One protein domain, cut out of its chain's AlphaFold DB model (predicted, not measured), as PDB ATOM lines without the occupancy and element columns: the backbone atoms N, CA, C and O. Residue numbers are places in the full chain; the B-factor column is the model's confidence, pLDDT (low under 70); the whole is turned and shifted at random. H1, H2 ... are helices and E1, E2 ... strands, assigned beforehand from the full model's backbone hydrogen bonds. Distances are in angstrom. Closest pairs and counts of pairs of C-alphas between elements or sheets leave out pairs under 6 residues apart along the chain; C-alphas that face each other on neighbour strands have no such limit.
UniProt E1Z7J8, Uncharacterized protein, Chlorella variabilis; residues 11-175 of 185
ATOM      1  N   PHE A  11     -27.481-137.094  18.115       97.12
ATOM      2  CA  PHE A  11     -26.113-136.755  17.739       97.12
ATOM      3  C   PHE A  11     -25.186-136.976  18.939       97.12
ATOM      4  O   PHE A  11     -25.132-136.174  19.873       97.12
ATOM      5  N   CYS A  12     -24.440-138.075  18.913       96.81
ATOM      6  CA  CYS A  12     -23.532-138.479  19.979       96.81
ATOM      7  C   CYS A  12     -22.108-137.992  19.683       96.81
ATOM      8  O   CYS A  12     -21.399-138.593  18.877       96.81
ATOM      9  N   LEU A  13     -21.684-136.913  20.341       96.75
ATOM     10  CA  LEU A  13     -20.387-136.264  20.138       96.75
ATOM     11  C   LEU A  13     -19.343-136.861  21.083       96.75
ATOM     12  O   LEU A  13     -19.507-136.830  22.303       96.75
ATOM     13  N   LYS A  14     -18.253-137.372  20.513       94.56
ATOM     14  CA  LYS A  14     -17.241-138.175  21.212       94.56
ATOM     15  C   LYS A  14     -15.829-137.682  20.932       94.56
ATOM     16  O   LYS A  14     -15.596-137.009  19.925       94.56
ATOM     17  N   GLY A  15     -14.872-138.042  21.783       92.62
ATOM     18  CA  GLY A  15     -13.445-137.812  21.532       92.62
ATOM     19  C   GLY A  15     -12.840-136.688  22.365       92.62
ATOM     20  O   GLY A  15     -13.331-136.358  23.441       92.62
ATOM     21  N   ASP A  16     -11.761-136.084  21.879       91.38
ATOM     22  CA  ASP A  16     -10.783-135.393  22.723       91.38
ATOM     23  C   ASP A  16     -11.327-134.145  23.440       91.38
ATOM     24  O   ASP A  16     -12.200-133.414  22.941       91.38
ATOM     25  N   ALA A  17     -10.748-133.839  24.606       89.69
ATOM     26  CA  ALA A  17     -10.915-132.541  25.251       89.69
ATOM     27  C   ALA A  17     -10.435-131.430  24.302       89.69
ATOM     28  O   ALA A  17      -9.357-131.499  23.711       89.69
ATOM     29  N   GLY A  18     -11.273-130.414  24.092       88.00
ATOM     30  CA  GLY A  18     -10.999-129.376  23.098       88.00
ATOM     31  C   GLY A  18     -11.056-129.853  21.637       88.00
ATOM     32  O   GLY A  18     -10.687-129.085  20.749       88.00
ATOM     33  N   GLY A  19     -11.514-131.074  21.341       90.25
ATOM     34  CA  GLY A  19     -11.647-131.599  19.972       90.25
ATOM     35  C   GLY A  19     -12.653-130.839  19.095       90.25
ATOM     36  O   GLY A  19     -12.619-130.967  17.877       90.25
ATOM     37  N   GLY A  20     -13.504-130.001  19.697       93.81
ATOM     38  CA  GLY A  20     -14.478-129.166  18.987       93.81
ATOM     39  C   GLY A  20     -15.939-129.567  19.192       93.81
ATOM     40  O   GLY A  20     -16.803-128.935  18.595       93.81
ATOM     41  N   LYS A  21     -16.225-130.548  20.062       95.38
ATOM     42  CA  LYS A  21     -17.584-131.019  20.391       95.38
ATOM     43  C   LYS A  21     -18.551-129.870  20.696       95.38
ATOM     44  O   LYS A  21     -19.519-129.681  19.968       95.38
ATOM     45  N   SER A  22     -18.225-129.021  21.672       95.19
ATOM     46  CA  SER A  22     -19.091-127.894  22.040       95.19
ATOM     47  C   SER A  22     -19.166-126.821  20.950       95.19
ATOM     48  O   SER A  22     -20.175-126.139  20.813       95.19
ATOM     49  N   THR A  23     -18.113-126.644  20.143       95.25
ATOM     50  CA  THR A  23     -18.156-125.734  18.984       95.25
ATOM     51  C   THR A  23     -19.155-126.236  17.947       95.25
ATOM     52  O   THR A  23     -19.992-125.463  17.483       95.25
ATOM     53  N   TRP A  24     -19.108-127.531  17.636       96.38
ATOM     54  CA  TRP A  24     -20.055-128.183  16.741       96.38
ATOM     55  C   TRP A  24     -21.481-128.113  17.294       96.38
ATOM     56  O   TRP A  24     -22.376-127.685  16.573       96.38
ATOM     57  N   ALA A  25     -21.682-128.435  18.578       97.12
ATOM     58  CA  ALA A  25     -22.997-128.419  19.220       97.12
ATOM     59  C   ALA A  25     -23.663-127.043  19.110       97.12
ATOM     60  O   ALA A  25     -24.794-126.940  18.644       97.12
ATOM     61  N   ARG A  26     -22.939-125.966  19.441       97.12
ATOM     62  CA  ARG A  26     -23.473-124.597  19.343       97.12
ATOM     63  C   ARG A  26     -23.830-124.209  17.913       97.12
ATOM     64  O   ARG A  26     -24.877-123.608  17.696       97.12
ATOM     65  N   ALA A  27     -22.971-124.533  16.947       95.62
ATOM     66  CA  ALA A  27     -23.236-124.244  15.540       95.62
ATOM     67  C   ALA A  27     -24.456-125.024  15.025       95.62
ATOM     68  O   ALA A  27     -25.313-124.459  14.347       95.62
ATOM     69  N   PHE A  28     -24.561-126.301  15.397       96.44
ATOM     70  CA  PHE A  28     -25.695-127.149  15.059       96.44
ATOM     71  C   PHE A  28     -27.001-126.611  15.654       96.44
ATOM     72  O   PHE A  28     -27.952-126.409  14.907       96.44
ATOM     73  N   ILE A  29     -27.030-126.307  16.956       96.69
ATOM     74  CA  ILE A  29     -28.224-125.805  17.657       96.69
ATOM     75  C   ILE A  29     -28.698-124.483  17.045       96.69
ATOM     76  O   ILE A  29     -29.875-124.351  16.734       96.69
ATOM     77  N   ARG A  30     -27.789-123.539  16.776       96.25
ATOM     78  CA  ARG A  30     -28.115-122.281  16.077       96.25
ATOM     79  C   ARG A  30     -28.717-122.513  14.699       96.25
ATOM     80  O   ARG A  30     -29.689-121.869  14.320       96.25
ATOM     81  N   SER A  31     -28.139-123.437  13.934       94.88
ATOM     82  CA  SER A  31     -28.666-123.787  12.616       94.88
ATOM     83  C   SER A  31     -30.046-124.438  12.705       94.88
ATOM     84  O   SER A  31     -30.889-124.152  11.861       94.88
ATOM     85  N   ALA A  32     -30.265-125.305  13.692       94.06
ATOM     86  CA  ALA A  32     -31.513-126.032  13.903       94.06
ATOM     87  C   ALA A  32     -32.644-125.128  14.428       94.06
ATOM     88  O   ALA A  32     -33.795-125.289  14.031       94.06
ATOM     89  N   ALA A  33     -32.301-124.145  15.262       93.12
ATOM     90  CA  ALA A  33     -33.194-123.083  15.724       93.12
ATOM     91  C   ALA A  33     -33.410-121.975  14.679       93.12
ATOM     92  O   ALA A  33     -34.177-121.048  14.915       93.12
ATOM     93  N   GLN A  34     -32.702-122.032  13.543       93.06
ATOM     94  CA  GLN A  34     -32.683-120.977  12.523       93.06
ATOM     95  C   GLN A  34     -32.322-119.584  13.081       93.06
ATOM     96  O   GLN A  34     -32.673-118.559  12.502       93.06
ATOM     97  N   ASP A  35     -31.548-119.547  14.167       94.50
ATOM     98  CA  ASP A  35     -31.116-118.333  14.852       94.50
ATOM     99  C   ASP A  35     -29.601-118.380  15.093       94.50
ATOM    100  O   ASP A  35     -29.093-119.055  15.990       94.50
ATOM    101  N   GLN A  36     -28.854-117.633  14.276       94.38
ATOM    102  CA  GLN A  36     -27.397-117.528  14.402       94.38
ATOM    103  C   GLN A  36     -26.957-116.686  15.609       94.38
ATOM    104  O   GLN A  36     -25.820-116.828  16.068       94.38
ATOM    105  N   GLY A  37     -27.840-115.825  16.125       95.44
ATOM    106  CA  GLY A  37     -27.619-115.004  17.312       95.44
ATOM    107  C   GLY A  37     -27.909-115.738  18.622       95.44
ATOM    108  O   GLY A  37     -27.532-115.234  19.682       95.44
ATOM    109  N   LEU A  38     -28.517-116.929  18.560       96.38
ATOM    110  CA  LEU A  38     -28.915-117.695  19.735       96.38
ATOM    111  C   LEU A  38     -27.736-117.932  20.689       96.38
ATOM    112  O   LEU A  38     -26.662-118.452  20.327       96.38
ATOM    113  N   ALA A  39     -27.962-117.570  21.950       96.00
ATOM    114  CA  ALA A  39     -27.042-117.816  23.045       96.00
ATOM    115  C   ALA A  39     -27.125-119.288  23.477       96.00
ATOM    116  O   ALA A  39     -27.974-119.682  24.272       96.00
ATOM    117  N   VAL A  40     -26.209-120.108  22.961       96.31
ATOM    118  CA  VAL A  40     -26.091-121.519  23.345       96.31
ATOM    119  C   VAL A  40     -25.064-121.650  24.470       96.31
ATOM    120  O   VAL A  40     -23.848-121.672  24.236       96.31
ATOM    121  N   ALA A  41     -25.563-121.666  25.705       93.81
ATOM    122  CA  ALA A  41     -24.761-121.857  26.906       93.81
ATOM    123  C   ALA A  41     -24.197-123.293  26.995       93.81
ATOM    124  O   ALA A  41     -24.788-124.221  26.443       93.81
ATOM    125  N   PRO A  42     -23.067-123.506  27.694       87.75
ATOM    126  CA  PRO A  42     -22.647-124.850  28.084       87.75
ATOM    127  C   PRO A  42     -23.761-125.569  28.869       87.75
ATOM    128  O   PRO A  42     -24.451-124.902  29.652       87.75
ATOM    129  N   PRO A  43     -23.954-126.888  28.691       85.19
ATOM    130  CA  PRO A  43     -24.904-127.655  29.492       85.19
ATOM    131  C   PRO A  43     -24.585-127.581  30.991       85.19
ATOM    132  O   PRO A  43     -23.417-127.419  31.369       85.19
ATOM    133  N   PRO A  44     -25.598-127.687  31.867       84.06
ATOM    134  CA  PRO A  44     -25.370-127.747  33.300       84.06
ATOM    135  C   PRO A  44     -24.669-129.060  33.669       84.06
ATOM    136  O   PRO A  44     -24.767-130.061  32.964       84.06
ATOM    137  N   GLN A  45     -23.985-129.078  34.814       72.31
ATOM    138  CA  GLN A  45     -23.469-130.335  35.357       72.31
ATOM    139  C   GLN A  45     -24.641-131.257  35.730       72.31
ATOM    140  O   GLN A  45     -25.573-130.833  36.415       72.31
ATOM    141  N   GLY A  46     -24.574-132.522  35.316       78.25
ATOM    142  CA  GLY A  46     -25.586-133.538  35.619       78.25
ATOM    143  C   GLY A  46     -26.321-134.038  34.378       78.25
ATOM    144  O   GLY A  46     -25.956-133.740  33.249       78.25
ATOM    145  N   LEU A  47     -27.391-134.805  34.593       87.56
ATOM    146  CA  LEU A  47     -28.228-135.367  33.521       87.56
ATOM    147  C   LEU A  47     -29.337-134.415  33.046       87.56
ATOM    148  O   LEU A  47     -30.317-134.846  32.442       87.56
ATOM    149  N   ARG A  48     -29.225-133.118  33.347       91.44
ATOM    150  CA  ARG A  48     -30.183-132.111  32.877       91.44
ATOM    151  C   ARG A  48     -29.669-131.505  31.572       91.44
ATOM    152  O   ARG A  48     -28.529-131.051  31.552       91.44
ATOM    153  N   PRO A  49     -30.470-131.474  30.499       95.19
ATOM    154  CA  PRO A  49     -30.075-130.789  29.280       95.19
ATOM    155  C   PRO A  49     -30.322-129.282  29.391       95.19
ATOM    156  O   PRO A  49     -31.190-128.838  30.146       95.19
ATOM    157  N   ASN A  50     -29.615-128.504  28.573       96.81
ATOM    158  CA  ASN A  50     -30.177-127.243  28.092       96.81
ATOM    159  C   ASN A  50     -31.220-127.555  27.015       96.81
ATOM    160  O   ASN A  50     -30.988-128.414  26.164       96.81
ATOM    161  N   GLU A  51     -32.340-126.843  27.038       96.44
ATOM    162  CA  GLU A  51     -33.422-127.004  26.070       96.44
ATOM    163  C   GLU A  51     -33.496-125.787  25.149       96.44
ATOM    164  O   GLU A  51     -33.405-124.641  25.598       96.44
ATOM    165  N   TYR A  52     -33.647-126.049  23.855       96.44
ATOM    166  CA  TYR A  52     -33.803-125.040  22.813       96.44
ATOM    167  C   TYR A  52     -34.954-125.431  21.885       96.44
ATOM    168  O   TYR A  52     -35.205-126.618  21.673       96.44
ATOM    169  N   SER A  53     -35.605-124.443  21.276       94.00
ATOM    170  CA  SER A  53     -36.614-124.684  20.242       94.00
ATOM    171  C   SER A  53     -35.950-124.779  18.870       94.00
ATOM    172  O   SER A  53     -35.282-123.844  18.429       94.00
ATOM    173  N   GLY A  54     -36.119-125.917  18.202       90.75
ATOM    174  CA  GLY A  54     -35.794-126.112  16.792       90.75
ATOM    175  C   GLY A  54     -37.043-126.256  15.931       90.75
ATOM    176  O   GLY A  54     -38.165-126.251  16.436       90.75
ATOM    177  N   HIS A  55     -36.839-126.459  14.631       87.81
ATOM    178  CA  HIS A  55     -37.907-126.817  13.698       87.81
ATOM    179  C   HIS A  55     -37.588-128.128  12.979       87.81
ATOM    180  O   HIS A  55     -36.462-128.345  12.526       87.81
ATOM    181  N   GLY A  56     -38.578-129.008  12.867       87.81
ATOM    182  CA  GLY A  56     -38.408-130.319  12.248       87.81
ATOM    183  C   GLY A  56     -39.700-131.125  12.205       87.81
ATOM    184  O   GLY A  56     -40.777-130.616  12.511       87.81
ATOM    185  N   LEU A  57     -39.587-132.395  11.821       84.56
ATOM    186  CA  LEU A  57     -40.699-133.342  11.845       84.56
ATOM    187  C   LEU A  57     -40.870-133.911  13.258       84.56
ATOM    188  O   LEU A  57     -39.983-134.607  13.757       84.56
ATOM    189  N   VAL A  58     -42.000-133.619  13.892       83.00
ATOM    190  CA  VAL A  58     -42.330-134.117  15.238       83.00
ATOM    191  C   VAL A  58     -42.998-135.490  15.151       83.00
ATOM    192  O   VAL A  58     -42.693-136.371  15.944       83.00
ATOM    193  N   GLU A  59     -43.820-135.693  14.122       78.19
ATOM    194  CA  GLU A  59     -44.479-136.955  13.771       78.19
ATOM    195  C   GLU A  59     -44.383-137.186  12.251       78.19
ATOM    196  O   GLU A  59     -44.047-136.258  11.496       78.19
ATOM    197  N   PRO A  60     -44.674-138.399  11.742       77.50
ATOM    198  CA  PRO A  60     -44.779-138.630  10.307       77.50
ATOM    199  C   PRO A  60     -45.765-137.641   9.661       77.50
ATOM    200  O   PRO A  60     -46.966-137.705   9.897       77.50
ATOM    201  N   ALA A  61     -45.236-136.751   8.815       75.88
ATOM    202  CA  ALA A  61     -45.957-135.679   8.117       75.88
ATOM    203  C   ALA A  61     -46.416-134.468   8.963       75.88
ATOM    204  O   ALA A  61     -47.136-133.620   8.436       75.88
ATOM    205  N   GLU A  62     -45.949-134.317  10.206       86.00
ATOM    206  CA  GLU A  62     -46.181-133.109  11.011       86.00
ATOM    207  C   GLU A  62     -44.876-132.332  11.215       86.00
ATOM    208  O   GLU A  62     -43.956-132.804  11.883       86.00
ATOM    209  N   PHE A  63     -44.797-131.135  10.628       87.31
ATOM    210  CA  PHE A  63     -43.666-130.222  10.786       87.31
ATOM    211  C   PHE A  63     -44.016-129.127  11.795       87.31
ATOM    212  O   PHE A  63     -45.029-128.445  11.635       87.31
ATOM    213  N   GLY A  64     -43.176-128.929  12.808       88.12
ATOM    214  CA  GLY A  64     -43.464-128.004  13.900       88.12
ATOM    215  C   GLY A  64     -42.244-127.646  14.741       88.12
ATOM    216  O   GLY A  64     -41.099-127.849  14.325       88.12
ATOM    217  N   GLU A  65     -42.502-127.072  15.916       91.12
ATOM    218  CA  GLU A  65     -41.474-126.897  16.944       91.12
ATOM    219  C   GLU A  65     -41.013-128.262  17.452       91.12
ATOM    220  O   GLU A  65     -41.818-129.114  17.821       91.12
ATOM    221  N   LEU A  66     -39.700-128.451  17.478       93.94
ATOM    222  CA  LEU A  66     -39.063-129.693  17.879       93.94
ATOM    223  C   LEU A  66     -38.020-129.376  18.957       93.94
ATOM    224  O   LEU A  66     -37.078-128.627  18.674       93.94
ATOM    225  N   PRO A  67     -38.156-129.911  20.186       96.38
ATOM    226  CA  PRO A  67     -37.219-129.607  21.256       96.38
ATOM    227  C   PRO A  67     -35.838-130.177  20.936       96.38
ATOM    228  O   PRO A  67     -35.696-131.341  20.544       96.38
ATOM    229  N   ILE A  68     -34.811-129.357  21.137       97.44
ATOM    230  CA  ILE A  68     -33.407-129.744  21.045       97.44
ATOM    231  C   ILE A  68     -32.838-129.793  22.457       97.44
ATOM    232  O   ILE A  68     -32.776-128.774  23.147       97.44
ATOM    233  N   LEU A  69     -32.392-130.973  22.873       97.38
ATOM    234  CA  LEU A  69     -31.814-131.213  24.188       97.38
ATOM    235  C   LEU A  69     -30.294-131.333  24.067       97.38
ATOM    236  O   LEU A  69     -29.781-132.251  23.426       97.38
ATOM    237  N   HIS A  70     -29.568-130.402  24.683       97.62
ATOM    238  CA  HIS A  70     -28.106-130.387  24.702       97.62
ATOM    239  C   HIS A  70     -27.583-130.880  26.049       97.62
ATOM    240  O   HIS A  70     -27.722-130.204  27.068       97.62
ATOM    241  N   TYR A  71     -26.966-132.057  26.035       96.12
ATOM    242  CA  TYR A  71     -26.363-132.711  27.191       96.12
ATOM    243  C   TYR A  71     -24.832-132.617  27.152       96.12
ATOM    244  O   TYR A  71     -24.227-132.718  26.084       96.12
ATOM    245  N   ASP A  72     -24.205-132.519  28.326       95.12
ATOM    246  CA  ASP A  72     -22.785-132.825  28.543       95.12
ATOM    247  C   ASP A  72     -22.690-133.853  29.673       95.12
ATOM    248  O   ASP A  72     -23.040-133.567  30.819       95.12
ATOM    249  N   VAL A  73     -22.246-135.068  29.340       94.44
ATOM    250  CA  VAL A  73     -22.172-136.184  30.293       94.44
ATOM    251  C   VAL A  73     -20.734-136.542  30.691       94.44
ATOM    252  O   VAL A  73     -20.495-137.625  31.222       94.44
ATOM    253  N   GLY A  74     -19.763-135.653  30.452       90.62
ATOM    254  CA  GLY A  74     -18.332-135.954  30.592       90.62
ATOM    255  C   GLY A  74     -17.808-136.017  32.029       90.62
ATOM    256  O   GLY A  74     -16.899-136.789  32.313       90.62
ATOM    257  N   ASN A  75     -18.385-135.236  32.946       88.12
ATOM    258  CA  ASN A  75     -17.908-135.103  34.334       88.12
ATOM    259  C   ASN A  75     -18.767-135.871  35.353       88.12
ATOM    260  O   ASN A  75     -18.825-135.499  36.525       88.12
ATOM    261  N   LEU A  76     -19.478-136.908  34.909       87.94
ATOM    262  CA  LEU A  76     -20.396-137.665  35.755       87.94
ATOM    263  C   LEU A  76     -19.832-139.045  36.072       87.94
ATOM    264  O   LEU A  76     -19.412-139.780  35.181       87.94
ATOM    265  N   SER A  77     -19.899-139.421  37.348       89.19
ATOM    266  CA  SER A  77     -19.887-140.833  37.729       89.19
ATOM    267  C   SER A  77     -21.091-141.536  37.103       89.19
ATOM    268  O   SER A  77     -22.115-140.892  36.867       89.19
ATOM    269  N   ARG A  78     -20.993-142.858  36.884       91.94
ATOM    270  CA  ARG A  78     -22.122-143.650  36.376       91.94
ATOM    271  C   ARG A  78     -23.387-143.365  37.213       91.94
ATOM    272  O   ARG A  78     -23.345-143.596  38.425       91.94
ATOM    273  N   PRO A  79     -24.475-142.872  36.594       94.44
ATOM    274  CA  PRO A  79     -25.741-142.631  37.278       94.44
ATOM    275  C   PRO A  79     -26.417-143.925  37.741       94.44
ATOM    276  O   PRO A  79     -25.994-145.026  37.383       94.44
ATOM    277  N   SER A  80     -27.499-143.792  38.513       96.00
ATOM    278  CA  SER A  80     -28.363-144.936  38.810       96.00
ATOM    279  C   SER A  80     -29.054-145.446  37.538       96.00
ATOM    280  O   SER A  80     -29.231-144.691  36.580       96.00
ATOM    281  N   ASP A  81     -29.479-146.710  37.524       95.56
ATOM    282  CA  ASP A  81     -30.200-147.264  36.368       95.56
ATOM    283  C   ASP A  81     -31.526-146.510  36.127       95.56
ATOM    284  O   ASP A  81     -31.876-146.229  34.985       95.56
ATOM    285  N   ALA A  82     -32.200-146.060  37.192       96.88
ATOM    286  CA  ALA A  82     -33.399-145.226  37.086       96.88
ATOM    287  C   ALA A  82     -33.113-143.872  36.412       96.88
ATOM    288  O   ALA A  82     -33.874-143.424  35.556       96.88
ATOM    289  N   ASP A  83     -31.995-143.224  36.749       95.25
ATOM    290  CA  ASP A  83     -31.588-141.984  36.084       95.25
ATOM    291  C   ASP A  83     -31.232-142.220  34.607       95.25
ATOM    292  O   ASP A  83     -31.521-141.378  33.753       95.25
ATOM    293  N   CYS A  84     -30.635-143.377  34.300       94.81
ATOM    294  CA  CYS A  84     -30.327-143.807  32.936       94.81
ATOM    295  C   CYS A  84     -31.602-144.028  32.103       94.81
ATOM    296  O   CYS A  84     -31.663-143.614  30.945       94.81
ATOM    297  N   GLU A  85     -32.645-144.616  32.688       95.44
ATOM    298  CA  GLU A  85     -33.957-144.761  32.047       95.44
ATOM    299  C   GLU A  85     -34.631-143.403  31.808       95.44
ATOM    300  O   GLU A  85     -35.207-143.174  30.742       95.44
ATOM    301  N   VAL A  86     -34.521-142.473  32.763       94.69
ATOM    302  CA  VAL A  86     -35.089-141.122  32.636       94.69
ATOM    303  C   VAL A  86     -34.465-140.365  31.468       94.69
ATOM    304  O   VAL A  86     -35.204-139.803  30.658       94.69
ATOM    305  N   ILE A  87     -33.131-140.354  31.348       94.31
ATOM    306  CA  ILE A  87     -32.470-139.710  30.206       94.31
ATOM    307  C   ILE A  87     -32.802-140.434  28.895       94.31
ATOM    308  O   ILE A  87     -33.136-139.774  27.917       94.31
ATOM    309  N   ALA A  88     -32.809-141.770  28.872       95.19
ATOM    310  CA  ALA A  88     -33.157-142.529  27.671       95.19
ATOM    311  C   ALA A  88     -34.589-142.238  27.180       95.19
ATOM    312  O   ALA A  88     -34.839-142.179  25.975       95.19
ATOM    313  N   GLY A  89     -35.522-141.980  28.100       95.50
ATOM    314  CA  GLY A  89     -36.910-141.622  27.799       95.50
ATOM    315  C   GLY A  89     -37.116-140.235  27.171       95.50
ATOM    316  O   GLY A  89     -38.243-139.911  26.767       95.50
ATOM    317  N   THR A  90     -36.082-139.390  27.080       95.50
ATOM    318  CA  THR A  90     -36.177-138.081  26.406       95.50
ATOM    319  C   THR A  90     -35.868-138.166  24.912       95.50
ATOM    320  O   THR A  90     -36.428-137.390  24.132       95.50
ATOM    321  N   PHE A  91     -35.037-139.124  24.492       95.12
ATOM    322  CA  PHE A  91     -34.523-139.191  23.122       95.12
ATOM    323  C   PHE A  91     -35.610-139.359  22.055       95.12
ATOM    324  O   PHE A  91     -35.571-138.610  21.083       95.12
ATOM    325  N   PRO A  92     -36.629-140.233  22.212       94.12
ATOM    326  CA  PRO A  92     -37.616-140.462  21.150       94.12
ATOM    327  C   PRO A  92     -38.467-139.237  20.784       94.12
ATOM    328  O   PRO A  92     -39.089-139.225  19.731       94.12
ATOM    329  N   ARG A  93     -38.523-138.221  21.655       93.19
ATOM    330  CA  ARG A  93     -39.406-137.047  21.518       93.19
ATOM    331  C   ARG A  93     -38.651-135.749  21.232       93.19
ATOM    332  O   ARG A  93     -39.241-134.676  21.274       93.19
ATOM    333  N   SER A  94     -37.343-135.827  21.011       95.38
ATOM    334  CA  SER A  94     -36.481-134.655  20.879       95.38
ATOM    335  C   SER A  94     -35.374-134.880  19.858       95.38
ATOM    336  O   SER A  94     -35.130-136.003  19.418       95.38
ATOM    337  N   VAL A  95     -34.685-133.800  19.500       97.00
ATOM    338  CA  VAL A  95     -33.356-133.870  18.895       97.00
ATOM    339  C   VAL A  95     -32.338-133.809  20.020       97.00
ATOM    340  O   VAL A  95     -32.258-132.817  20.740       97.00
ATOM    341  N   SER A  96     -31.534-134.850  20.177       97.25
ATOM    342  CA  SER A  96     -30.556-134.930  21.261       97.25
ATOM    343  C   SER A  96     -29.149-134.638  20.755       97.25
ATOM    344  O   SER A  96     -28.651-135.324  19.869       97.25
ATOM    345  N   VAL A  97     -28.479-133.644  21.335       97.44
ATOM    346  CA  VAL A  97     -27.062-133.332  21.100       97.44
ATOM    347  C   VAL A  97     -26.303-133.652  22.378       97.44
ATOM    348  O   VAL A  97     -26.493-132.988  23.392       97.44
ATOM    349  N   ILE A  98     -25.468-134.686  22.357       96.62
ATOM    350  CA  ILE A  98     -24.883-135.244  23.580       96.62
ATOM    351  C   ILE A  98     -23.361-135.189  23.484       96.62
ATOM    352  O   ILE A  98     -22.763-135.918  22.695       96.62
ATOM    353  N   GLU A  99     -22.725-134.349  24.294       96.25
ATOM    354  CA  GLU A  99     -21.270-134.326  24.459       96.25
ATOM    355  C   GLU A  99     -20.800-135.435  25.404       96.25
ATOM    356  O   GLU A  99     -21.451-135.715  26.408       96.25
ATOM    357  N   TRP A 100     -19.650-136.039  25.081       95.00
ATOM    358  CA  TRP A 100     -19.056-137.170  25.811       95.00
ATOM    359  C   TRP A 100     -19.939-138.422  25.808       95.00
ATOM    360  O   TRP A 100     -19.998-139.190  26.769       95.00
ATOM    361  N   ALA A 101     -20.638-138.639  24.695       94.88
ATOM    362  CA  ALA A 101     -21.605-139.719  24.534       94.88
ATOM    363  C   ALA A 101     -20.996-141.137  24.577       94.88
ATOM    364  O   ALA A 101     -21.726-142.128  24.513       94.88
ATOM    365  N   GLU A 102     -19.672-141.280  24.639       92.31
ATOM    366  CA  GLU A 102     -19.004-142.518  25.042       92.31
ATOM    367  C   GLU A 102     -19.522-143.034  26.392       92.31
ATOM    368  O   GLU A 102     -19.829-144.222  26.489       92.31
ATOM    369  N   ASN A 103     -19.765-142.143  27.357       93.44
ATOM    370  CA  ASN A 103     -20.223-142.503  28.700       93.44
ATOM    371  C   ASN A 103     -21.628-143.122  28.693       93.44
ATOM    372  O   ASN A 103     -21.878-144.098  29.395       93.44
ATOM    373  N   LEU A 104     -22.538-142.640  27.835       92.25
ATOM    374  CA  LEU A 104     -23.891-143.207  27.736       92.25
ATOM    375  C   LEU A 104     -23.879-144.688  27.351       92.25
ATOM    376  O   LEU A 104     -24.719-145.455  27.819       92.25
ATOM    377  N   ARG A 105     -22.929-145.110  26.507       88.00
ATOM    378  CA  ARG A 105     -22.801-146.521  26.121       88.00
ATOM    379  C   ARG A 105     -22.377-147.375  27.312       88.00
ATOM    380  O   ARG A 105     -22.927-148.454  27.494       88.00
ATOM    381  N   GLU A 106     -21.441-146.890  28.123       88.94
ATOM    382  CA  GLU A 106     -20.989-147.578  29.342       88.94
ATOM    383  C   GLU A 106     -22.101-147.688  30.392       88.94
ATOM    384  O   GLU A 106     -22.141-148.644  31.169       88.94
ATOM    385  N   TRP A 107     -23.026-146.730  30.400       93.06
ATOM    386  CA  TRP A 107     -24.180-146.718  31.296       93.06
ATOM    387  C   TRP A 107     -25.362-147.544  30.779       93.06
ATOM    388  O   TRP A 107     -26.323-147.736  31.512       93.06
ATOM    389  N   GLY A 108     -25.311-148.037  29.535       91.31
ATOM    390  CA  GLY A 108     -26.450-148.706  28.897       91.31
ATOM    391  C   GLY A 108     -27.588-147.753  28.511       91.31
ATOM    392  O   GLY A 108     -28.701-148.200  28.267       91.31
ATOM    393  N   ALA A 109     -27.307-146.451  28.437       94.38
ATOM    394  CA  ALA A 109     -28.266-145.384  28.156       94.38
ATOM    395  C   ALA A 109     -28.045-144.734  26.779       94.38
ATOM    396  O   ALA A 109     -28.538-143.641  26.523       94.38
ATOM    397  N   ALA A 110     -27.242-145.336  25.897       93.00
ATOM    398  CA  ALA A 110     -27.024-144.788  24.561       93.00
ATOM    399  C   ALA A 110     -28.290-144.952  23.695       93.00
ATOM    400  O   ALA A 110     -28.860-146.044  23.680       93.00
ATOM    401  N   PRO A 111     -28.692-143.928  22.918       92.44
ATOM    402  CA  PRO A 111     -29.743-144.092  21.922       92.44
ATOM    403  C   PRO A 111     -29.359-145.190  20.921       92.44
ATOM    404  O   PRO A 111     -28.230-145.215  20.415       92.44
ATOM    405  N   GLU A 112     -30.295-146.093  20.631       88.25
ATOM    406  CA  GLU A 112     -30.070-147.203  19.702       88.25
ATOM    407  C   GLU A 112     -29.784-146.677  18.290       88.25
ATOM    408  O   GLU A 112     -28.707-146.926  17.743       88.25
ATOM    409  N   GLN A 113     -30.690-145.849  17.758       91.31
ATOM    410  CA  GLN A 113     -30.473-145.103  16.520       91.31
ATOM    411  C   GLN A 113     -29.791-143.768  16.819       91.31
ATOM    412  O   GLN A 113     -30.364-142.891  17.465       91.31
ATOM    413  N   ARG A 114     -28.562-143.596  16.333       94.31
ATOM    414  CA  ARG A 114     -27.777-142.375  16.565       94.31
ATOM    415  C   ARG A 114     -26.776-142.107  15.453       94.31
ATOM    416  O   ARG A 114     -26.315-143.019  14.775       94.31
ATOM    417  N   LEU A 115     -26.364-140.853  15.337       95.19
ATOM    418  CA  LEU A 115     -25.177-140.456  14.601       95.19
ATOM    419  C   LEU A 115     -24.035-140.233  15.591       95.19
ATOM    420  O   LEU A 115     -24.049-139.271  16.360       95.19
ATOM    421  N   ALA A 116     -23.038-141.113  15.587       94.50
ATOM    422  CA  ALA A 116     -21.840-140.921  16.387       94.50
ATOM    423  C   ALA A 116     -20.838-140.046  15.627       94.50
ATOM    424  O   ALA A 116     -20.490-140.327  14.481       94.50
ATOM    425  N   ILE A 117     -20.370-138.973  16.264       95.00
ATOM    426  CA  ILE A 117     -19.433-138.019  15.673       95.00
ATOM    427  C   ILE A 117     -18.202-137.938  16.564       95.00
ATOM    428  O   ILE A 117     -18.267-137.457  17.695       95.00
ATOM    429  N   TYR A 118     -17.072-138.401  16.049       94.06
ATOM    430  CA  TYR A 118     -15.812-138.425  16.776       94.06
ATOM    431  C   TYR A 118     -14.944-137.246  16.375       94.06
ATOM    432  O   TYR A 118     -14.634-137.071  15.199       94.06
ATOM    433  N   PHE A 119     -14.512-136.483  17.369       93.19
ATOM    434  CA  PHE A 119     -13.628-135.340  17.224       93.19
ATOM    435  C   PHE A 119     -12.249-135.705  17.762       93.19
ATOM    436  O   PHE A 119     -12.083-135.905  18.965       93.19
ATOM    437  N   ARG A 120     -11.253-135.765  16.879       90.44
ATOM    438  CA  ARG A 120      -9.856-136.022  17.242       90.44
ATOM    439  C   ARG A 120      -9.000-134.812  16.896       90.44
ATOM    440  O   ARG A 120      -9.070-134.295  15.777       90.44
ATOM    441  N   ARG A 121      -8.171-134.363  17.836       86.75
ATOM    442  CA  ARG A 121      -7.098-133.414  17.535       86.75
ATOM    443  C   ARG A 121      -5.979-134.172  16.842       86.75
ATOM    444  O   ARG A 121      -5.449-135.133  17.392       86.75
ATOM    445  N   LEU A 122      -5.629-133.753  15.631       83.06
ATOM    446  CA  LEU A 122      -4.433-134.286  14.998       83.06
ATOM    447  C   LEU A 122      -3.222-133.508  15.518       83.06
ATOM    448  O   LEU A 122      -3.305-132.283  15.620       83.06
ATOM    449  N   PRO A 123      -2.112-134.187  15.853       72.06
ATOM    450  CA  PRO A 123      -0.858-133.503  16.098       72.06
ATOM    451  C   PRO A 123      -0.449-132.824  14.794       72.06
ATOM    452  O   PRO A 123      -0.169-133.470  13.786       72.06
ATOM    453  N   SER A 124      -0.492-131.506  14.806       63.88
ATOM    454  CA  SER A 124      -0.169-130.656  13.676       63.88
ATOM    455  C   SER A 124       1.126-129.898  13.947       63.88
ATOM    456  O   SER A 124       1.567-129.760  15.090       63.88
ATOM    457  N   GLN A 125       1.766-129.427  12.876       57.59
ATOM    458  CA  GLN A 125       2.850-128.452  12.992       57.59
ATOM    459  C   GLN A 125       2.363-127.214  13.776       57.59
ATOM    460  O   GLN A 125       1.155-126.965  13.779       57.59
ATOM    461  N   PRO A 126       3.262-126.439  14.415       58.69
ATOM    462  CA  PRO A 126       2.911-125.356  15.345       58.69
ATOM    463  C   PRO A 126       1.835-124.375  14.852       58.69
ATOM    464  O   PRO A 126       1.098-123.827  15.667       58.69
ATOM    465  N   ASP A 127       1.720-124.200  13.533       62.81
ATOM    466  CA  ASP A 127       0.865-123.196  12.894       62.81
ATOM    467  C   ASP A 127      -0.450-123.741  12.310       62.81
ATOM    468  O   ASP A 127      -1.225-122.986  11.721       62.81
ATOM    469  N   ALA A 128      -0.733-125.039  12.441       65.50
ATOM    470  CA  ALA A 128      -1.974-125.626  11.939       65.50
ATOM    471  C   ALA A 128      -2.809-126.168  13.101       65.50
ATOM    472  O   ALA A 128      -2.287-126.871  13.954       65.50
ATOM    473  N   ASP A 129      -4.111-125.879  13.136       81.69
ATOM    474  CA  ASP A 129      -5.038-126.422  14.137       81.69
ATOM    475  C   ASP A 129      -6.028-127.377  13.459       81.69
ATOM    476  O   ASP A 129      -7.154-127.013  13.123       81.69
ATOM    477  N   VAL A 130      -5.580-128.605  13.182       86.00
ATOM    478  CA  VAL A 130      -6.352-129.574  12.387       86.00
ATOM    479  C   VAL A 130      -7.165-130.500  13.293       86.00
ATOM    480  O   VAL A 130      -6.714-130.949  14.355       86.00
ATOM    481  N   ARG A 131      -8.396-130.800  12.874       89.31
ATOM    482  CA  ARG A 131      -9.281-131.780  13.514       89.31
ATOM    483  C   ARG A 131      -9.663-132.853  12.511       89.31
ATOM    484  O   ARG A 131     -10.029-132.537  11.383       89.31
ATOM    485  N   LEU A 132      -9.626-134.103  12.952       89.94
ATOM    486  CA  LEU A 132     -10.272-135.200  12.248       89.94
ATOM    487  C   LEU A 132     -11.670-135.379  12.839       89.94
ATOM    488  O   LEU A 132     -11.805-135.641  14.036       89.94
ATOM    489  N   VAL A 133     -12.691-135.240  11.996       92.25
ATOM    490  CA  VAL A 133     -14.084-135.517  12.353       92.25
ATOM    491  C   VAL A 133     -14.519-136.781  11.628       92.25
ATOM    492  O   VAL A 133     -14.534-136.816  10.401       92.25
ATOM    493  N   THR A 134     -14.854-137.825  12.380       91.50
ATOM    494  CA  THR A 134     -15.403-139.075  11.829       91.50
ATOM    495  C   THR A 134     -16.891-139.136  12.125       91.50
ATOM    496  O   THR A 134     -17.291-138.969  13.274       91.50
ATOM    497  N   VAL A 135     -17.705-139.386  11.102       91.62
ATOM    498  CA  VAL A 135     -19.163-139.499  11.213       91.62
ATOM    499  C   VAL A 135     -19.552-140.955  10.991       91.62
ATOM    500  O   VAL A 135     -19.280-141.502   9.926       91.62
ATOM    501  N   MET A 136     -20.173-141.578  11.990       89.88
ATOM    502  CA  MET A 136     -20.569-142.985  11.960       89.88
ATOM    503  C   MET A 136     -22.067-143.126  12.242       89.88
ATOM    504  O   MET A 136     -22.508-142.829  13.359       89.88
ATOM    505  N   PRO A 137     -22.869-143.550  11.252       91.81
ATOM    506  CA  PRO A 137     -24.271-143.860  11.480       91.81
ATOM    507  C   PRO A 137     -24.401-145.151  12.297       91.81
ATOM    508  O   PRO A 137     -23.678-146.111  12.055       91.81
ATOM    509  N   HIS A 138     -25.334-145.188  13.247       87.75
ATOM    510  CA  HIS A 138     -25.726-146.409  13.953       87.75
ATOM    511  C   HIS A 138     -27.163-146.754  13.607       87.75
ATOM    512  O   HIS A 138     -28.086-146.199  14.204       87.75
ATOM    513  N   THR A 139     -27.319-147.713  12.689       81.81
ATOM    514  CA  THR A 139     -28.587-148.333  12.272       81.81
ATOM    515  C   THR A 139     -29.649-147.362  11.728       81.81
ATOM    516  O   THR A 139     -29.538-146.134  11.803       81.81
ATOM    517  N   GLY A 140     -30.714-147.925  11.156       82.06
ATOM    518  CA  GLY A 140     -31.931-147.195  10.811       82.06
ATOM    519  C   GLY A 140     -31.721-146.062   9.802       82.06
ATOM    520  O   GLY A 140     -30.998-146.192   8.815       82.06
ATOM    521  N   ALA A 141     -32.382-144.926  10.039       85.00
ATOM    522  CA  ALA A 141     -32.395-143.809   9.093       85.00
ATOM    523  C   ALA A 141     -31.020-143.140   8.902       85.00
ATOM    524  O   ALA A 141     -30.820-142.421   7.919       85.00
ATOM    525  N   TRP A 142     -30.069-143.347   9.818       91.25
ATOM    526  CA  TRP A 142     -28.779-142.659   9.780       91.25
ATOM    527  C   TRP A 142     -27.874-143.127   8.645       91.25
ATOM    528  O   TRP A 142     -27.174-142.295   8.074       91.25
ATOM    529  N   GLU A 143     -27.919-144.404   8.266       90.69
ATOM    530  CA  GLU A 143     -27.124-144.934   7.148       90.69
ATOM    531  C   GLU A 143     -27.489-144.231   5.836       90.69
ATOM    532  O   GLU A 143     -26.623-143.702   5.136       90.69
ATOM    533  N   VAL A 144     -28.792-144.109   5.568       90.62
ATOM    534  CA  VAL A 144     -29.312-143.402   4.390       90.62
ATOM    535  C   VAL A 144     -28.940-141.920   4.435       90.62
ATOM    536  O   VAL A 144     -28.453-141.370   3.447       90.62
ATOM    537  N   ARG A 145     -29.124-141.253   5.581       91.81
ATOM    538  CA  ARG A 145     -28.823-139.817   5.724       91.81
ATOM    539  C   ARG A 145     -27.332-139.507   5.568       91.81
ATOM    540  O   ARG A 145     -26.994-138.473   4.992       91.81
ATOM    541  N   VAL A 146     -26.443-140.375   6.054       90.88
ATOM    542  CA  VAL A 146     -24.991-140.232   5.856       90.88
ATOM    543  C   VAL A 146     -24.618-140.474   4.398       90.88
ATOM    544  O   VAL A 146     -23.866-139.671   3.848       90.88
ATOM    545  N   GLY A 147     -25.196-141.485   3.744       89.81
ATOM    546  CA  GLY A 147     -24.992-141.715   2.312       89.81
ATOM    547  C   GLY A 147     -25.407-140.509   1.461       89.81
ATOM    548  O   GLY A 147     -24.661-140.078   0.582       89.81
ATOM    549  N   LEU A 148     -26.546-139.883   1.777       90.56
ATOM    550  CA  LEU A 148     -26.984-138.643   1.125       90.56
ATOM    551  C   LEU A 148     -26.036-137.467   1.396       90.56
ATOM    552  O   LEU A 148     -25.761-136.682   0.490       90.56
ATOM    553  N   LEU A 149     -25.511-137.335   2.619       88.94
ATOM    554  CA  LEU A 149     -24.506-136.316   2.931       88.94
ATOM    555  C   LEU A 149     -23.232-136.524   2.100       88.94
ATOM    556  O   LEU A 149     -22.735-135.566   1.513       88.94
ATOM    557  N   GLN A 150     -22.718-137.754   2.040       88.19
ATOM    558  CA  GLN A 150     -21.534-138.095   1.249       88.19
ATOM    559  C   GLN A 150     -21.757-137.811  -0.240       88.19
ATOM    560  O   GLN A 150     -20.919-137.160  -0.862       88.19
ATOM    561  N   ALA A 151     -22.902-138.217  -0.794       89.56
ATOM    562  CA  ALA A 151     -23.258-137.952  -2.186       89.56
ATOM    563  C   ALA A 151     -23.330-136.448  -2.485       89.56
ATOM    564  O   ALA A 151     -22.760-135.985  -3.471       89.56
ATOM    565  N   ASN A 152     -23.962-135.667  -1.603       88.88
ATOM    566  CA  ASN A 152     -24.024-134.216  -1.751       88.88
ATOM    567  C   ASN A 152     -22.627-133.586  -1.733       88.88
ATOM    568  O   ASN A 152     -22.328-132.778  -2.605       88.88
ATOM    569  N   LEU A 153     -21.758-133.989  -0.800       87.56
ATOM    570  CA  LEU A 153     -20.379-133.493  -0.721       87.56
ATOM    571  C   LEU A 153     -19.531-133.904  -1.932       87.56
ATOM    572  O   LEU A 153     -18.672-133.134  -2.352       87.56
ATOM    573  N   ALA A 154     -19.772-135.080  -2.514       87.25
ATOM    574  CA  ALA A 154     -19.101-135.512  -3.738       87.25
ATOM    575  C   ALA A 154     -19.507-134.659  -4.952       87.25
ATOM    576  O   ALA A 154     -18.680-134.395  -5.823       87.25
ATOM    577  N   ILE A 155     -20.762-134.198  -4.996       88.94
ATOM    578  CA  ILE A 155     -21.285-133.345  -6.070       88.94
ATOM    579  C   ILE A 155     -20.855-131.884  -5.885       88.94
ATOM    580  O   ILE A 155     -20.376-131.259  -6.828       88.94
ATOM    581  N   SER A 156     -21.045-131.321  -4.690       90.25
ATOM    582  CA  SER A 156     -20.791-129.898  -4.420       90.25
ATOM    583  C   SER A 156     -19.332-129.584  -4.098       90.25
ATOM    584  O   SER A 156     -18.951-128.415  -4.058       90.25
ATOM    585  N   GLY A 157     -18.534-130.612  -3.811       87.75
ATOM    586  CA  GLY A 157     -17.262-130.475  -3.120       87.75
ATOM    587  C   GLY A 157     -17.447-130.139  -1.632       87.75
ATOM    588  O   GLY A 157     -18.528-129.702  -1.205       87.75
ATOM    589  N   PRO A 158     -16.402-130.344  -0.812       85.81
ATOM    590  CA  PRO A 158     -16.411-129.895   0.569       85.81
ATOM    591  C   PRO A 158     -16.316-128.360   0.650       85.81
ATOM    592  O   PRO A 158     -15.650-127.733  -0.180       85.81
ATOM    593  N   PRO A 159     -16.947-127.729   1.656       85.50
ATOM    594  CA  PRO A 159     -16.779-126.301   1.899       85.50
ATOM    595  C   PRO A 159     -15.323-125.966   2.254       85.50
ATOM    596  O   PRO A 159     -14.555-126.825   2.694       85.50
ATOM    597  N   ALA A 160     -14.946-124.694   2.101       86.94
ATOM    598  CA  ALA A 160     -13.600-124.228   2.423       86.94
ATOM    599  C   ALA A 160     -13.193-124.610   3.860       86.94
ATOM    600  O   ALA A 160     -13.960-124.431   4.807       86.94
ATOM    601  N   GLY A 161     -11.975-125.134   4.010       84.31
ATOM    602  CA  GLY A 161     -11.453-125.617   5.291       84.31
ATOM    603  C   GLY A 161     -11.852-127.054   5.650       84.31
ATOM    604  O   GLY A 161     -11.368-127.562   6.658       84.31
ATOM    605  N   LEU A 162     -12.674-127.727   4.835       86.44
ATOM    606  CA  LEU A 162     -12.993-129.145   4.990       86.44
ATOM    607  C   LEU A 162     -12.316-129.968   3.891       86.44
ATOM    608  O   LEU A 162     -12.352-129.623   2.712       86.44
ATOM    609  N   MET A 163     -11.707-131.081   4.291       86.44
ATOM    610  CA  MET A 163     -11.123-132.064   3.384       86.44
ATOM    611  C   MET A 163     -11.824-133.401   3.599       86.44
ATOM    612  O   MET A 163     -11.860-133.906   4.720       86.44
ATOM    613  N   MET A 164     -12.370-133.970   2.526       87.44
ATOM    614  CA  MET A 164     -12.864-135.345   2.543       87.44
ATOM    615  C   MET A 164     -11.680-136.288   2.351       87.44
ATOM    616  O   MET A 164     -10.910-136.134   1.403       87.44
ATOM    617  N   LEU A 165     -11.520-137.239   3.269       85.44
ATOM    618  CA  LEU A 165     -10.516-138.292   3.145       85.44
ATOM    619  C   LEU A 165     -11.039-139.398   2.229       85.44
ATOM    620  O   LEU A 165     -12.247-139.610   2.151       85.44
ATOM    621  N   SER A 166     -10.130-140.100   1.550       83.81
ATOM    622  CA  SER A 166     -10.497-141.300   0.793       83.81
ATOM    623  C   SER A 166     -10.977-142.409   1.728       83.81
ATOM    624  O   SER A 166     -10.596-142.441   2.902       83.81
ATOM    625  N   ASP A 167     -11.756-143.349   1.194       81.50
ATOM    626  CA  ASP A 167     -12.267-144.492   1.961       81.50
ATOM    627  C   ASP A 167     -11.132-145.313   2.591       81.50
ATOM    628  O   ASP A 167     -11.211-145.676   3.763       81.50
ATOM    629  N   ASP A 168     -10.023-145.510   1.870       82.94
ATOM    630  CA  ASP A 168      -8.841-146.208   2.390       82.94
ATOM    631  C   ASP A 168      -8.212-145.483   3.589       82.94
ATOM    632  O   ASP A 168      -7.883-146.101   4.605       82.94
ATOM    633  N   MET A 169      -8.058-144.156   3.503       82.81
ATOM    634  CA  MET A 169      -7.526-143.356   4.610       82.81
ATOM    635  C   MET A 169      -8.494-143.339   5.792       82.81
ATOM    636  O   MET A 169      -8.063-143.428   6.944       82.81
ATOM    637  N   ALA A 170      -9.798-143.246   5.525       79.94
ATOM    638  CA  ALA A 170     -10.828-143.313   6.549       79.94
ATOM    639  C   ALA A 170     -10.788-144.667   7.275       79.94
ATOM    640  O   ALA A 170     -10.756-144.688   8.506       79.94
ATOM    641  N   ALA A 171     -10.689-145.784   6.550       79.62
ATOM    642  CA  ALA A 171     -10.581-147.123   7.127       79.62
ATOM    643  C   ALA A 171      -9.339-147.266   8.023       79.62
ATOM    644  O   ALA A 171      -9.433-147.752   9.150       79.62
ATOM    645  N   GLN A 172      -8.182-146.769   7.577       81.81
ATOM    646  CA  GLN A 172      -6.952-146.788   8.375       81.81
ATOM    647  C   GLN A 172      -7.060-145.944   9.653       81.81
ATOM    648  O   GLN A 172      -6.608-146.366  10.716       81.81
ATOM    649  N   LEU A 173      -7.666-144.755   9.575       78.44
ATOM    650  CA  LEU A 173      -7.761-143.814  10.700       78.44
ATOM    651  C   LEU A 173      -8.840-144.171  11.731       78.44
ATOM    652  O   LEU A 173      -8.789-143.676  12.869       78.44
ATOM    653  N   THR A 174      -9.808-144.994  11.327       74.94
ATOM    654  CA  THR A 174     -10.924-145.468  12.157       74.94
ATOM    655  C   THR A 174     -10.721-146.885  12.693       74.94
ATOM    656  O   THR A 174     -11.435-147.306  13.605       74.94
ATOM    657  N   ALA A 175      -9.701-147.603  12.211       73.19
ATOM    658  CA  ALA A 175      -9.318-148.908  12.730       73.19
ATOM    659  C   ALA A 175      -9.124-148.875  14.259       73.19
ATOM    660  O   ALA A 175      -8.404-148.036  14.803       73.19
TER     661      ALA A 175
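This is residues 11 to 175 of the 185 residues of an uncharacterized protein of Chlorella variabilis (UniProt E1Z7J8). A twisted sheet of six strands forms a wall, with H1 packed over E4, E3 and E2 on one face and H4 set slantwise on that same face by E5 and E6. H2 lies off the sheet, while the short H3 and H5 only graze it. The printed part has 165 residues, with five named helices and six named strands in the order E1 H1 E2 E3 H2 E4 H3 E5 E6 H4 H5; the sheet is mixed, in the order E2 E3 E4 E1 E5 E6, and the class is mixed, helices and strands. The whole is compact, with a radius of gyration of the C-alphas of 16.6 A, and its rounded outline spans 44 by 40 by 34 A.

E1, residues 11 to 15, begins at C-alpha 11 (-26.113, -136.755, 17.739). H1 holds residues 21 to 32 and is 16.2 A long. E2, residues 50 to 59, is 22.4 A long and bends by 83 degrees at residue 56; E3, residues 62 to 72, is 29.2 A long and bends by 56 degrees at residue 65. H2 is residues 81 to 88, E4 residues 95 to 99 and H3 residues 102 to 106. E5, residues 114 to 121, measures 22.6 A, and E6, residues 131 to 138, 22.0 A. H4, residues 141 to 156, measures 22.6 A, and H5, residues 167 to 174, ends at C-alpha 174 (-10.924, -145.468, 12.157).

E1 and E5 are parallel, with N 12 and O 115 2.8 A apart, within hydrogen-bond range. E4 and E1 are parallel, with N 13 and O 98 at 2.8 A; E3 and E4 are parallel, with N 97 and O 69 at 2.8 A. The hairpin E2 and E3 is antiparallel, with N 52 and O 68 at 2.9 A, and so is the hairpin E5 and E6, with N 118 and O 134 at 2.8 A. E3, H2, E4 form a strand-helix-strand unit, two parallel neighbour strands with a helix between, and E4, H3, E5 a split one, with E1 between its strands; both crossovers are right-handed. H1 and H4 on the same face make two layers, helices on one face of a sheet. The closest C-alphas of H1 and E2 are those of Ala 32 and Gly 54, 5.2 A. H4 is only just over E6, on which 3 of its 16 C-alphas fall, at a height over the sheet of 9.2 A; their closest C-alphas, Pro 137 and Glu 143, are 5.3 A apart. H2 and H3 are only just apart, at 8.3 A. Every O i to N i+4 pair is within range in H1, H2, H4 and H5; H3 has 0 of 1, and 2 of 2 O i to N i+3 pairs.

The C-alphas farthest apart, of Ala 61 and Pro 126, are 50.5 A apart. The printed part has no cut. The link from H1 to E2, residues 33 to 49, is long. The mean pLDDT of the printed part is 89.7, and residues 124 to 128 are under 70.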